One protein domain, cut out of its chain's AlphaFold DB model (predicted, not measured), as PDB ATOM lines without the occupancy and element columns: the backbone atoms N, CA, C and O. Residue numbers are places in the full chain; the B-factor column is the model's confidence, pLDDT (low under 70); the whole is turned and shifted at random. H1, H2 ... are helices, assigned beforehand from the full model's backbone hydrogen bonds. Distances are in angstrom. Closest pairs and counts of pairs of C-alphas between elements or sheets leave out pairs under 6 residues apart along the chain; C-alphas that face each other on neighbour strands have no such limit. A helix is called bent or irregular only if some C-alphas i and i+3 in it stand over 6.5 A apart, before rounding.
ATOM      1  N   GLU A   2      37.391 -32.810 -48.780       83.88
ATOM      2  CA  GLU A   2      37.572 -31.339 -48.695       83.88
ATOM      3  C   GLU A   2      36.696 -30.656 -47.646       83.88
ATOM      4  O   GLU A   2      37.225 -30.185 -46.648       83.88
ATOM      5  N   LYS A   3      35.370 -30.775 -47.761       87.50
ATOM      6  CA  LYS A   3      34.436 -30.273 -46.736       87.50
ATOM      7  C   LYS A   3      34.678 -30.828 -45.327       87.50
ATOM      8  O   LYS A   3      34.280 -30.211 -44.353       87.50
ATOM      9  N   PHE A   4      35.260 -32.024 -45.212       90.25
ATOM     10  CA  PHE A   4      35.587 -32.604 -43.908       90.25
ATOM     11  C   PHE A   4      36.823 -31.930 -43.315       90.25
ATOM     12  O   PHE A   4      36.801 -31.575 -42.150       90.25
ATOM     13  N   ILE A   5      37.867 -31.720 -44.122       89.94
ATOM     14  CA  ILE A   5      39.093 -31.020 -43.723       89.94
ATOM     15  C   ILE A   5      38.789 -29.571 -43.347       89.94
ATOM     16  O   ILE A   5      39.261 -29.121 -42.314       89.94
ATOM     17  N   GLU A   6      37.994 -28.862 -44.150       89.88
ATOM     18  CA  GLU A   6      37.583 -27.484 -43.848       89.88
ATOM     19  C   GLU A   6      36.899 -27.404 -42.483       89.88
ATOM     20  O   GLU A   6      37.372 -26.684 -41.610       89.88
ATOM     21  N   ARG A   7      35.862 -28.220 -42.262       91.88
ATOM     22  CA  ARG A   7      35.127 -28.227 -40.990       91.88
ATOM     23  C   ARG A   7      35.975 -28.712 -39.816       91.88
ATOM     24  O   ARG A   7      35.896 -28.129 -38.750       91.88
ATOM     25  N   LEU A   8      36.821 -29.726 -40.004       91.88
ATOM     26  CA  LEU A   8      37.729 -30.204 -38.957       91.88
ATOM     27  C   LEU A   8      38.658 -29.084 -38.466       91.88
ATOM     28  O   LEU A   8      38.852 -28.934 -37.267       91.88
ATOM     29  N   LEU A   9      39.220 -28.305 -39.394       91.19
ATOM     30  CA  LEU A   9      40.079 -27.169 -39.063       91.19
ATOM     31  C   LEU A   9      39.291 -26.032 -38.405       91.19
ATOM     32  O   LEU A   9      39.808 -25.382 -37.505       91.19
ATOM     33  N   GLU A  10      38.053 -25.786 -38.841       91.06
ATOM     34  CA  GLU A  10      37.168 -24.810 -38.199       91.06
ATOM     35  C   GLU A  10      36.880 -25.175 -36.738       91.06
ATOM     36  O   GLU A  10      36.974 -24.298 -35.885       91.06
ATOM     37  N   GLU A  11      36.577 -26.441 -36.438       90.06
ATOM     38  CA  GLU A  11      36.298 -26.900 -35.068       90.06
ATOM     39  C   GLU A  11      37.554 -26.889 -34.178       90.06
ATOM     40  O   GLU A  11      37.484 -26.474 -33.023       90.06
ATOM     41  N   ASP A  12      38.722 -27.244 -34.724       86.81
ATOM     42  CA  ASP A  12      40.011 -27.152 -34.017       86.81
ATOM     43  C   ASP A  12      40.341 -25.696 -33.628       86.81
ATOM     44  O   ASP A  12      40.651 -25.396 -32.474       86.81
ATOM     45  N   ILE A  13      40.154 -24.753 -34.560       86.44
ATOM     46  CA  ILE A  13      40.324 -23.312 -34.304       86.44
ATOM     47  C   ILE A  13      39.249 -22.784 -33.342       86.44
ATOM     48  O   ILE A  13      39.511 -21.876 -32.546       86.44
ATOM     49  N   LYS A  14      38.022 -23.305 -33.430       83.81
ATOM     50  CA  LYS A  14      36.891 -22.879 -32.600       83.81
ATOM     51  C   LYS A  14      37.147 -23.164 -31.128       83.81
ATOM     52  O   LYS A  14      36.935 -22.255 -30.332       83.81
ATOM     53  N   PHE A  15      37.689 -24.330 -30.780       76.81
ATOM     54  CA  PHE A  15      38.054 -24.635 -29.397       76.81
ATOM     55  C   PHE A  15      39.056 -23.617 -28.825       76.81
ATOM     56  O   PHE A  15      38.808 -23.027 -27.773       76.81
ATOM     57  N   GLU A  16      40.154 -23.336 -29.539       75.31
ATOM     58  CA  GLU A  16      41.147 -22.347 -29.091       75.31
ATOM     59  C   GLU A  16      40.548 -20.941 -28.976       75.31
ATOM     60  O   GLU A  16      40.835 -20.193 -28.036       75.31
ATOM     61  N   LYS A  17      39.705 -20.555 -29.936       82.31
ATOM     62  CA  LYS A  17      39.014 -19.267 -29.924       82.31
ATOM     63  C   LYS A  17      38.059 -19.157 -28.737       82.31
ATOM     64  O   LYS A  17      38.028 -18.116 -28.085       82.31
ATOM     65  N   ASP A  18      37.289 -20.199 -28.462       82.31
ATOM     66  CA  ASP A  18      36.323 -20.246 -27.370       82.31
ATOM     67  C   ASP A  18      37.033 -20.187 -26.017       82.31
ATOM     68  O   ASP A  18      36.697 -19.328 -25.200       82.31
ATOM     69  N   ALA A  19      38.099 -20.969 -25.829       75.44
ATOM     70  CA  ALA A  19      38.944 -20.899 -24.641       75.44
ATOM     71  C   ALA A  19      39.520 -19.485 -24.422       75.44
ATOM     72  O   ALA A  19      39.410 -18.933 -23.327       75.44
ATOM     73  N   ASN A  20      40.053 -18.847 -25.472       80.62
ATOM     74  CA  ASN A  20      40.564 -17.471 -25.403       80.62
ATOM     75  C   ASN A  20      39.475 -16.428 -25.088       80.62
ATOM     76  O   ASN A  20      39.776 -15.373 -24.529       80.62
ATOM     77  N   ARG A 245      35.360 -31.265 -23.113       71.62
ATOM     78  CA  ARG A 245      34.904 -30.636 -24.348       71.62
ATOM     79  C   ARG A 245      35.997 -30.752 -25.404       71.62
ATOM     80  O   ARG A 245      37.117 -30.265 -25.238       71.62
ATOM     81  N   ASP A 246      35.641 -31.389 -26.506       77.00
ATOM     82  CA  ASP A 246      36.526 -31.622 -27.631       77.00
ATOM     83  C   ASP A 246      35.716 -31.462 -28.915       77.00
ATOM     84  O   ASP A 246      35.178 -32.427 -29.459       77.00
ATOM     85  N   ASP A 247      35.624 -30.217 -29.388       83.06
ATOM     86  CA  ASP A 247      34.870 -29.836 -30.588       83.06
ATOM     87  C   ASP A 247      35.261 -30.693 -31.814       83.06
ATOM     88  O   ASP A 247      34.434 -30.974 -32.686       83.06
ATOM     89  N   VAL A 248      36.510 -31.181 -31.864       87.44
ATOM     90  CA  VAL A 248      36.982 -32.093 -32.912       87.44
ATOM     91  C   VAL A 248      36.345 -33.477 -32.776       87.44
ATOM     92  O   VAL A 248      35.854 -34.015 -33.773       87.44
ATOM     93  N   LEU A 249      36.337 -34.072 -31.579       87.38
ATOM     94  CA  LEU A 249      35.675 -35.364 -31.355       87.38
ATOM     95  C   LEU A 249      34.157 -35.251 -31.531       87.38
ATOM     96  O   LEU A 249      33.576 -36.103 -32.203       87.38
ATOM     97  N   GLU A 250      33.530 -34.184 -31.028       87.88
ATOM     98  CA  GLU A 250      32.098 -33.917 -31.228       87.88
ATOM     99  C   GLU A 250      31.739 -33.880 -32.717       87.88
ATOM    100  O   GLU A 250      30.794 -34.539 -33.158       87.88
ATOM    101  N   PHE A 251      32.532 -33.174 -33.527       91.50
ATOM    102  CA  PHE A 251      32.350 -33.162 -34.975       91.50
ATOM    103  C   PHE A 251      32.527 -34.552 -35.590       91.50
ATOM    104  O   PHE A 251      31.717 -34.971 -36.422       91.50
ATOM    105  N   ILE A 252      33.568 -35.294 -35.203       90.62
ATOM    106  CA  ILE A 252      33.830 -36.637 -35.740       90.62
ATOM    107  C   ILE A 252      32.666 -37.589 -35.444       90.62
ATOM    108  O   ILE A 252      32.278 -38.361 -36.328       90.62
ATOM    109  N   PHE A 253      32.087 -37.501 -34.248       88.88
ATOM    110  CA  PHE A 253      31.022 -38.381 -33.772       88.88
ATOM    111  C   PHE A 253      29.602 -37.851 -33.988       88.88
ATOM    112  O   PHE A 253      28.652 -38.527 -33.611       88.88
ATOM    113  N   GLN A 254      29.434 -36.717 -34.673       89.19
ATOM    114  CA  GLN A 254      28.130 -36.119 -34.959       89.19
ATOM    115  C   GLN A 254      27.167 -37.112 -35.651       89.19
ATOM    116  O   GLN A 254      27.384 -37.486 -36.804       89.19
ATOM    117  N   ASP A 255      26.071 -37.494 -34.983       85.31
ATOM    118  CA  ASP A 255      25.184 -38.620 -35.350       85.31
ATOM    119  C   ASP A 255      24.793 -38.702 -36.833       85.31
ATOM    120  O   ASP A 255      24.825 -39.770 -37.449       85.31
ATOM    121  N   ASN A 256      24.443 -37.569 -37.446       87.69
ATOM    122  CA  ASN A 256      23.970 -37.517 -38.831       87.69
ATOM    123  C   ASN A 256      25.069 -37.764 -39.883       87.69
ATOM    124  O   ASN A 256      24.751 -38.076 -41.032       87.69
ATOM    125  N   ILE A 257      26.347 -37.618 -39.522       89.88
ATOM    126  CA  ILE A 257      27.496 -37.736 -40.437       89.88
ATOM    127  C   ILE A 257      28.634 -38.611 -39.895       89.88
ATOM    128  O   ILE A 257      29.614 -38.841 -40.607       89.88
ATOM    129  N   LYS A 258      28.489 -39.162 -38.687       89.50
ATOM    130  CA  LYS A 258      29.475 -39.958 -37.946       89.50
ATOM    131  C   LYS A 258      30.189 -40.995 -38.803       89.50
ATOM    132  O   LYS A 258      31.410 -40.979 -38.922       89.50
ATOM    133  N   MET A 259      29.438 -41.854 -39.494       87.12
ATOM    134  CA  MET A 259      30.019 -42.911 -40.334       87.12
ATOM    135  C   MET A 259      30.901 -42.351 -41.464       87.12
ATOM    136  O   MET A 259      31.930 -42.929 -41.819       87.12
ATOM    137  N   GLN A 260      30.513 -41.213 -42.046       89.69
ATOM    138  CA  GLN A 260      31.280 -40.557 -43.101       89.69
ATOM    139  C   GLN A 260      32.524 -39.853 -42.544       89.69
ATOM    140  O   GLN A 260      33.582 -39.888 -43.184       89.69
ATOM    141  N   ASN A 261      32.412 -39.242 -41.367       93.62
ATOM    142  CA  ASN A 261      33.514 -38.586 -40.673       93.62
ATOM    143  C   ASN A 261      34.567 -39.591 -40.210       93.62
ATOM    144  O   ASN A 261      35.741 -39.407 -40.520       93.62
ATOM    145  N   LEU A 262      34.154 -40.711 -39.611       90.50
ATOM    146  CA  LEU A 262      35.047 -41.810 -39.239       90.50
ATOM    147  C   LEU A 262      35.814 -42.362 -40.448       90.50
ATOM    148  O   LEU A 262      37.030 -42.537 -40.380       90.50
ATOM    149  N   LYS A 263      35.148 -42.548 -41.599       87.94
ATOM    150  CA  LYS A 263      35.824 -42.941 -42.851       87.94
ATOM    151  C   LYS A 263      36.880 -41.920 -43.286       87.94
ATOM    152  O   LYS A 263      37.978 -42.314 -43.673       87.94
ATOM    153  N   ASN A 264      36.578 -40.622 -43.219       89.38
ATOM    154  CA  ASN A 264      37.539 -39.576 -43.578       89.38
ATOM    155  C   ASN A 264      38.715 -39.510 -42.586       89.38
ATOM    156  O   ASN A 264      39.866 -39.436 -43.019       89.38
ATOM    157  N   ALA A 265      38.449 -39.606 -41.280       90.31
ATOM    158  CA  ALA A 265      39.469 -39.664 -40.236       90.31
ATOM    159  C   ALA A 265      40.402 -40.871 -40.438       90.31
ATOM    160  O   ALA A 265      41.622 -40.728 -40.430       90.31
ATOM    161  N   MET A 266      39.851 -42.049 -40.747       85.81
ATOM    162  CA  MET A 266      40.643 -43.237 -41.085       85.81
ATOM    163  C   MET A 266      41.577 -43.009 -42.278       85.81
ATOM    164  O   MET A 266      42.717 -43.476 -42.255       85.81
ATOM    165  N   ILE A 267      41.114 -42.316 -43.325       84.44
ATOM    166  CA  ILE A 267      41.940 -41.999 -44.501       84.44
ATOM    167  C   ILE A 267      43.106 -41.082 -44.111       84.44
ATOM    168  O   ILE A 267      44.239 -41.333 -44.528       84.44
ATOM    169  N   LEU A 268      42.855 -40.057 -43.288       86.50
ATOM    170  CA  LEU A 268      43.899 -39.156 -42.788       86.50
ATOM    171  C   LEU A 268      44.905 -39.886 -41.883       86.50
ATOM    172  O   LEU A 268      46.111 -39.663 -42.007       86.50
ATOM    173  N   TYR A 269      44.437 -40.816 -41.047       86.38
ATOM    174  CA  TYR A 269      45.289 -41.609 -40.161       86.38
ATOM    175  C   TYR A 269      46.171 -42.626 -40.908       86.38
ATOM    176  O   TYR A 269      47.383 -42.674 -40.688       86.38
ATOM    177  N   ARG A 270      45.591 -43.437 -41.812       75.88
ATOM    178  CA  ARG A 270      46.229 -44.634 -42.411       75.88
ATOM    179  C   ARG A 270      47.381 -44.360 -43.384       75.88
ATOM    180  O   ARG A 270      48.008 -45.311 -43.833       75.88
ATOM    181  N   TYR A 271      47.682 -43.102 -43.700       63.72
ATOM    182  CA  TYR A 271      48.739 -42.717 -44.640       63.72
ATOM    183  C   TYR A 271      48.653 -43.482 -45.973       63.72
ATOM    184  O   TYR A 271      49.489 -44.327 -46.279       63.72
ATOM    185  N   ASN A 272      47.670 -43.156 -46.814       55.56
ATOM    186  CA  ASN A 272      47.737 -43.559 -48.217       55.56
ATOM    187  C   ASN A 272      48.144 -42.365 -49.075       55.56
ATOM    188  O   ASN A 272      47.420 -41.381 -49.186       55.56
ATOM    189  N   LYS A 273      49.303 -42.474 -49.738       53.09
ATOM    190  CA  LYS A 273      49.758 -41.571 -50.811       53.09
ATOM    191  C   LYS A 273      48.893 -41.720 -52.078       53.09
ATOM    192  O   LYS A 273      49.417 -41.750 -53.189       53.09
ATOM    193  N   ASN A 274      47.569 -41.792 -51.952       53.75
ATOM    194  CA  ASN A 274      46.680 -41.732 -53.104       53.75
ATOM    195  C   ASN A 274      46.499 -40.269 -53.513       53.75
ATOM    196  O   ASN A 274      45.494 -39.624 -53.229       53.75
ATOM    197  N   LYS A 275      47.502 -39.755 -54.241       51.75
ATOM    198  CA  LYS A 275      47.500 -38.438 -54.906       51.75
ATOM    199  C   LYS A 275      46.231 -38.161 -55.730       51.75
ATOM    200  O   LYS A 275      45.956 -37.008 -56.040       51.75
ATOM    201  N   SER A 276      45.469 -39.189 -56.103       56.91
ATOM    202  CA  SER A 276      44.206 -39.066 -56.836       56.91
ATOM    203  C   SER A 276      43.076 -38.425 -56.025       56.91
ATOM    204  O   SER A 276      42.287 -37.696 -56.617       56.91
ATOM    205  N   GLU A 277      43.012 -38.642 -54.708       54.59
ATOM    206  CA  GLU A 277      41.993 -38.045 -53.818       54.59
ATOM    207  C   GLU A 277      42.356 -36.613 -53.379       54.59
ATOM    208  O   GLU A 277      41.521 -35.886 -52.851       54.59
ATOM    209  N   LEU A 278      43.602 -36.203 -53.643       56.94
ATOM    210  CA  LEU A 278      44.209 -34.935 -53.226       56.94
ATOM    211  C   LEU A 278      44.178 -33.839 -54.299       56.94
ATOM    212  O   LEU A 278      44.637 -32.734 -54.037       56.94
ATOM    213  N   LYS A 279      43.660 -34.114 -55.504       59.31
ATOM    214  CA  LYS A 279      43.828 -33.223 -56.672       59.31
ATOM    215  C   LYS A 279      43.294 -31.793 -56.488       59.31
ATOM    216  O   LYS A 279      43.769 -30.912 -57.194       59.31
ATOM    217  N   ASN A 280      42.372 -31.574 -55.548       62.81
ATOM    218  CA  ASN A 280      41.762 -30.268 -55.271       62.81
ATOM    219  C   ASN A 280      42.022 -29.759 -53.839       62.81
ATOM    220  O   ASN A 280      41.478 -28.736 -53.452       62.81
ATOM    221  N   LEU A 281      42.824 -30.463 -53.034       67.25
ATOM    222  CA  LEU A 281      43.016 -30.143 -51.618       67.25
ATOM    223  C   LEU A 281      44.255 -29.268 -51.408       67.25
ATOM    224  O   LEU A 281      45.335 -29.592 -51.896       67.25
ATOM    225  N   ASN A 282      44.116 -28.191 -50.630       81.31
ATOM    226  CA  ASN A 282      45.258 -27.406 -50.160       81.31
ATOM    227  C   ASN A 282      46.191 -28.306 -49.317       81.31
ATOM    228  O   ASN A 282      45.766 -28.856 -48.297       81.31
ATOM    229  N   GLU A 283      47.451 -28.458 -49.746       81.00
ATOM    230  CA  GLU A 283      48.441 -29.336 -49.100       81.00
ATOM    231  C   GLU A 283      48.701 -28.971 -47.630       81.00
ATOM    232  O   GLU A 283      48.892 -29.863 -46.800       81.00
ATOM    233  N   GLU A 284      48.674 -27.681 -47.285       84.75
ATOM    234  CA  GLU A 284      48.872 -27.207 -45.914       84.75
ATOM    235  C   GLU A 284      47.690 -27.596 -45.020       84.75
ATOM    236  O   GLU A 284      47.887 -28.172 -43.949       84.75
ATOM    237  N   ASN A 285      46.461 -27.354 -45.486       87.31
ATOM    238  CA  ASN A 285      45.243 -27.719 -44.756       87.31
ATOM    239  C   ASN A 285      45.146 -29.232 -44.563       87.31
ATOM    240  O   ASN A 285      44.811 -29.700 -43.478       87.31
ATOM    241  N   TYR A 286      45.490 -30.004 -45.597       85.44
ATOM    242  CA  TYR A 286      45.543 -31.458 -45.502       85.44
ATOM    243  C   TYR A 286      46.544 -31.921 -44.437       85.44
ATOM    244  O   TYR A 286      46.233 -32.813 -43.647       85.44
ATOM    245  N   LYS A 287      47.735 -31.309 -44.388       85.44
ATOM    246  CA  LYS A 287      48.751 -31.634 -43.383       85.44
ATOM    247  C   LYS A 287      48.267 -31.313 -41.966       85.44
ATOM    248  O   LYS A 287      48.354 -32.187 -41.113       85.44
ATOM    249  N   LYS A 288      47.692 -30.127 -41.740       89.38
ATOM    250  CA  LYS A 288      47.125 -29.734 -40.435       89.38
ATOM    251  C   LYS A 288      46.008 -30.677 -39.988       89.38
ATOM    252  O   LYS A 288      46.071 -31.227 -38.897       89.38
ATOM    253  N   ALA A 289      45.037 -30.938 -40.863       90.12
ATOM    254  CA  ALA A 289      43.937 -31.861 -40.586       90.12
ATOM    255  C   ALA A 289      44.439 -33.266 -40.242       90.12
ATOM    256  O   ALA A 289      43.911 -33.935 -39.357       90.12
ATOM    257  N   LYS A 290      45.484 -33.719 -40.932       88.44
ATOM    258  CA  LYS A 290      46.120 -34.988 -40.625       88.44
ATOM    259  C   LYS A 290      46.775 -34.985 -39.244       88.44
ATOM    260  O   LYS A 290      46.579 -35.950 -38.513       88.44
ATOM    261  N   ASP A 291      47.535 -33.948 -38.906       88.50
ATOM    262  CA  ASP A 291      48.204 -33.846 -37.608       88.50
ATOM    263  C   ASP A 291      47.166 -33.863 -36.463       88.50
ATOM    264  O   ASP A 291      47.332 -34.621 -35.505       88.50
ATOM    265  N   ILE A 292      46.035 -33.160 -36.626       90.25
ATOM    266  CA  ILE A 292      44.886 -33.189 -35.698       90.25
ATOM    267  C   ILE A 292      44.347 -34.614 -35.527       90.25
ATOM    268  O   ILE A 292      44.264 -35.120 -34.407       90.25
ATOM    269  N   ILE A 293      44.016 -35.304 -36.627       91.31
ATOM    270  CA  ILE A 293      43.486 -36.674 -36.554       91.31
ATOM    271  C   ILE A 293      44.493 -37.635 -35.926       91.31
ATOM    272  O   ILE A 293      44.095 -38.507 -35.161       91.31
ATOM    273  N   GLN A 294      45.785 -37.504 -36.229       86.75
ATOM    274  CA  GLN A 294      46.815 -38.354 -35.634       86.75
ATOM    275  C   GLN A 294      46.925 -38.140 -34.124       86.75
ATOM    276  O   GLN A 294      47.049 -39.119 -33.391       86.75
ATOM    277  N   HIS A 295      46.830 -36.890 -33.667       86.44
ATOM    278  CA  HIS A 295      46.815 -36.556 -32.248       86.44
ATOM    279  C   HIS A 295      45.569 -37.112 -31.539       86.44
ATOM    280  O   HIS A 295      45.681 -37.701 -30.470       86.44
ATOM    281  N   LYS A 296      44.386 -36.990 -32.157       87.25
ATOM    282  CA  LYS A 296      43.101 -37.443 -31.591       87.25
ATOM    283  C   LYS A 296      42.804 -38.931 -31.808       87.25
ATOM    284  O   LYS A 296      41.794 -39.434 -31.323       87.25
ATOM    285  N   TRP A 297      43.652 -39.664 -32.533       87.00
ATOM    286  CA  TRP A 297      43.340 -41.030 -32.969       87.00
ATOM    287  C   TRP A 297      43.093 -42.007 -31.814       87.00
ATOM    288  O   TRP A 297      42.235 -42.881 -31.934       87.00
ATOM    289  N   SER A 298      43.824 -41.858 -30.703       78.06
ATOM    290  CA  SER A 298      43.616 -42.691 -29.511       78.06
ATOM    291  C   SER A 298      42.214 -42.483 -28.942       78.06
ATOM    292  O   SER A 298      41.487 -43.454 -28.774       78.06
TER     293      SER A 298
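Overview. This is residues 2 to 20 and 245 to 298 of the 368 residues of an uncharacterized protein of Campylobacter jejuni (UniProt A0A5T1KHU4). Four crossed helices make a compact cluster, their centres set round a ring in chain order, with H1 opposite H3 and the short H2 opposite H4. H1, the longest helix, runs past this cluster to Asn 20 at one end of the long axis, and the loop of residues 270 to 282 makes the other end. The printed part has 73 residues with four named helices, H1, H2, H3 and H4 along the chain, and no named strand, and its class is all helix. The whole is compact, with a radius of gyration of the C-alphas of 12.1 A and spans of 37 by 25 by 21 A.

Along the chain. H1, residues 2 to 20, begins at C-alpha 2 (37.572, -31.339, -48.695) and is 27.3 A long. H2 is residues 247 to 253. H3, residues 258 to 269, is 16.1 A long. H4, residues 283 to 298, is 24.2 A long and ends at C-alpha 298 (43.616, -42.691, -29.511); it is irregular, with C-alphas 295 and 298 7.4 A apart.

Arrangement. H1 touches H2 with residues 8 to 15 alone, closest at the C-alphas of Glu 11 and Asp 247, 5.5 A, at a steep tilt of 38 degrees, opposite ways. H2 touches H3, closest at the C-alphas of Ile 252 and Asn 261, 5.3 A. H3 touches H4 with residues 265 to 269 alone, about perpendicular at 74 degrees; the closest C-alphas, of Leu 268 and Lys 290, are 5.2 A apart. H4 touches H1 with residues 285 to 292 alone, closest at the C-alphas of Ala 289 and Ile 5, 5.8 A. Every O i to N i+4 pair is within hydrogen-bond range in H2 and H3, against 14 of 15 in H1 and 11 of 12 in H4.

Size, cuts and confidence. The C-alphas farthest apart, of Asn 20 and Ser 276, are 38.3 A apart. Residues 21 to 244 are not printed, and C-alphas 20 and 245 are 14.4 A apart across the cut. The link from H2 to H3 is tight and that from H3 to H4 is long, 13 residues. Residues 271 to 281 have pLDDT under 70.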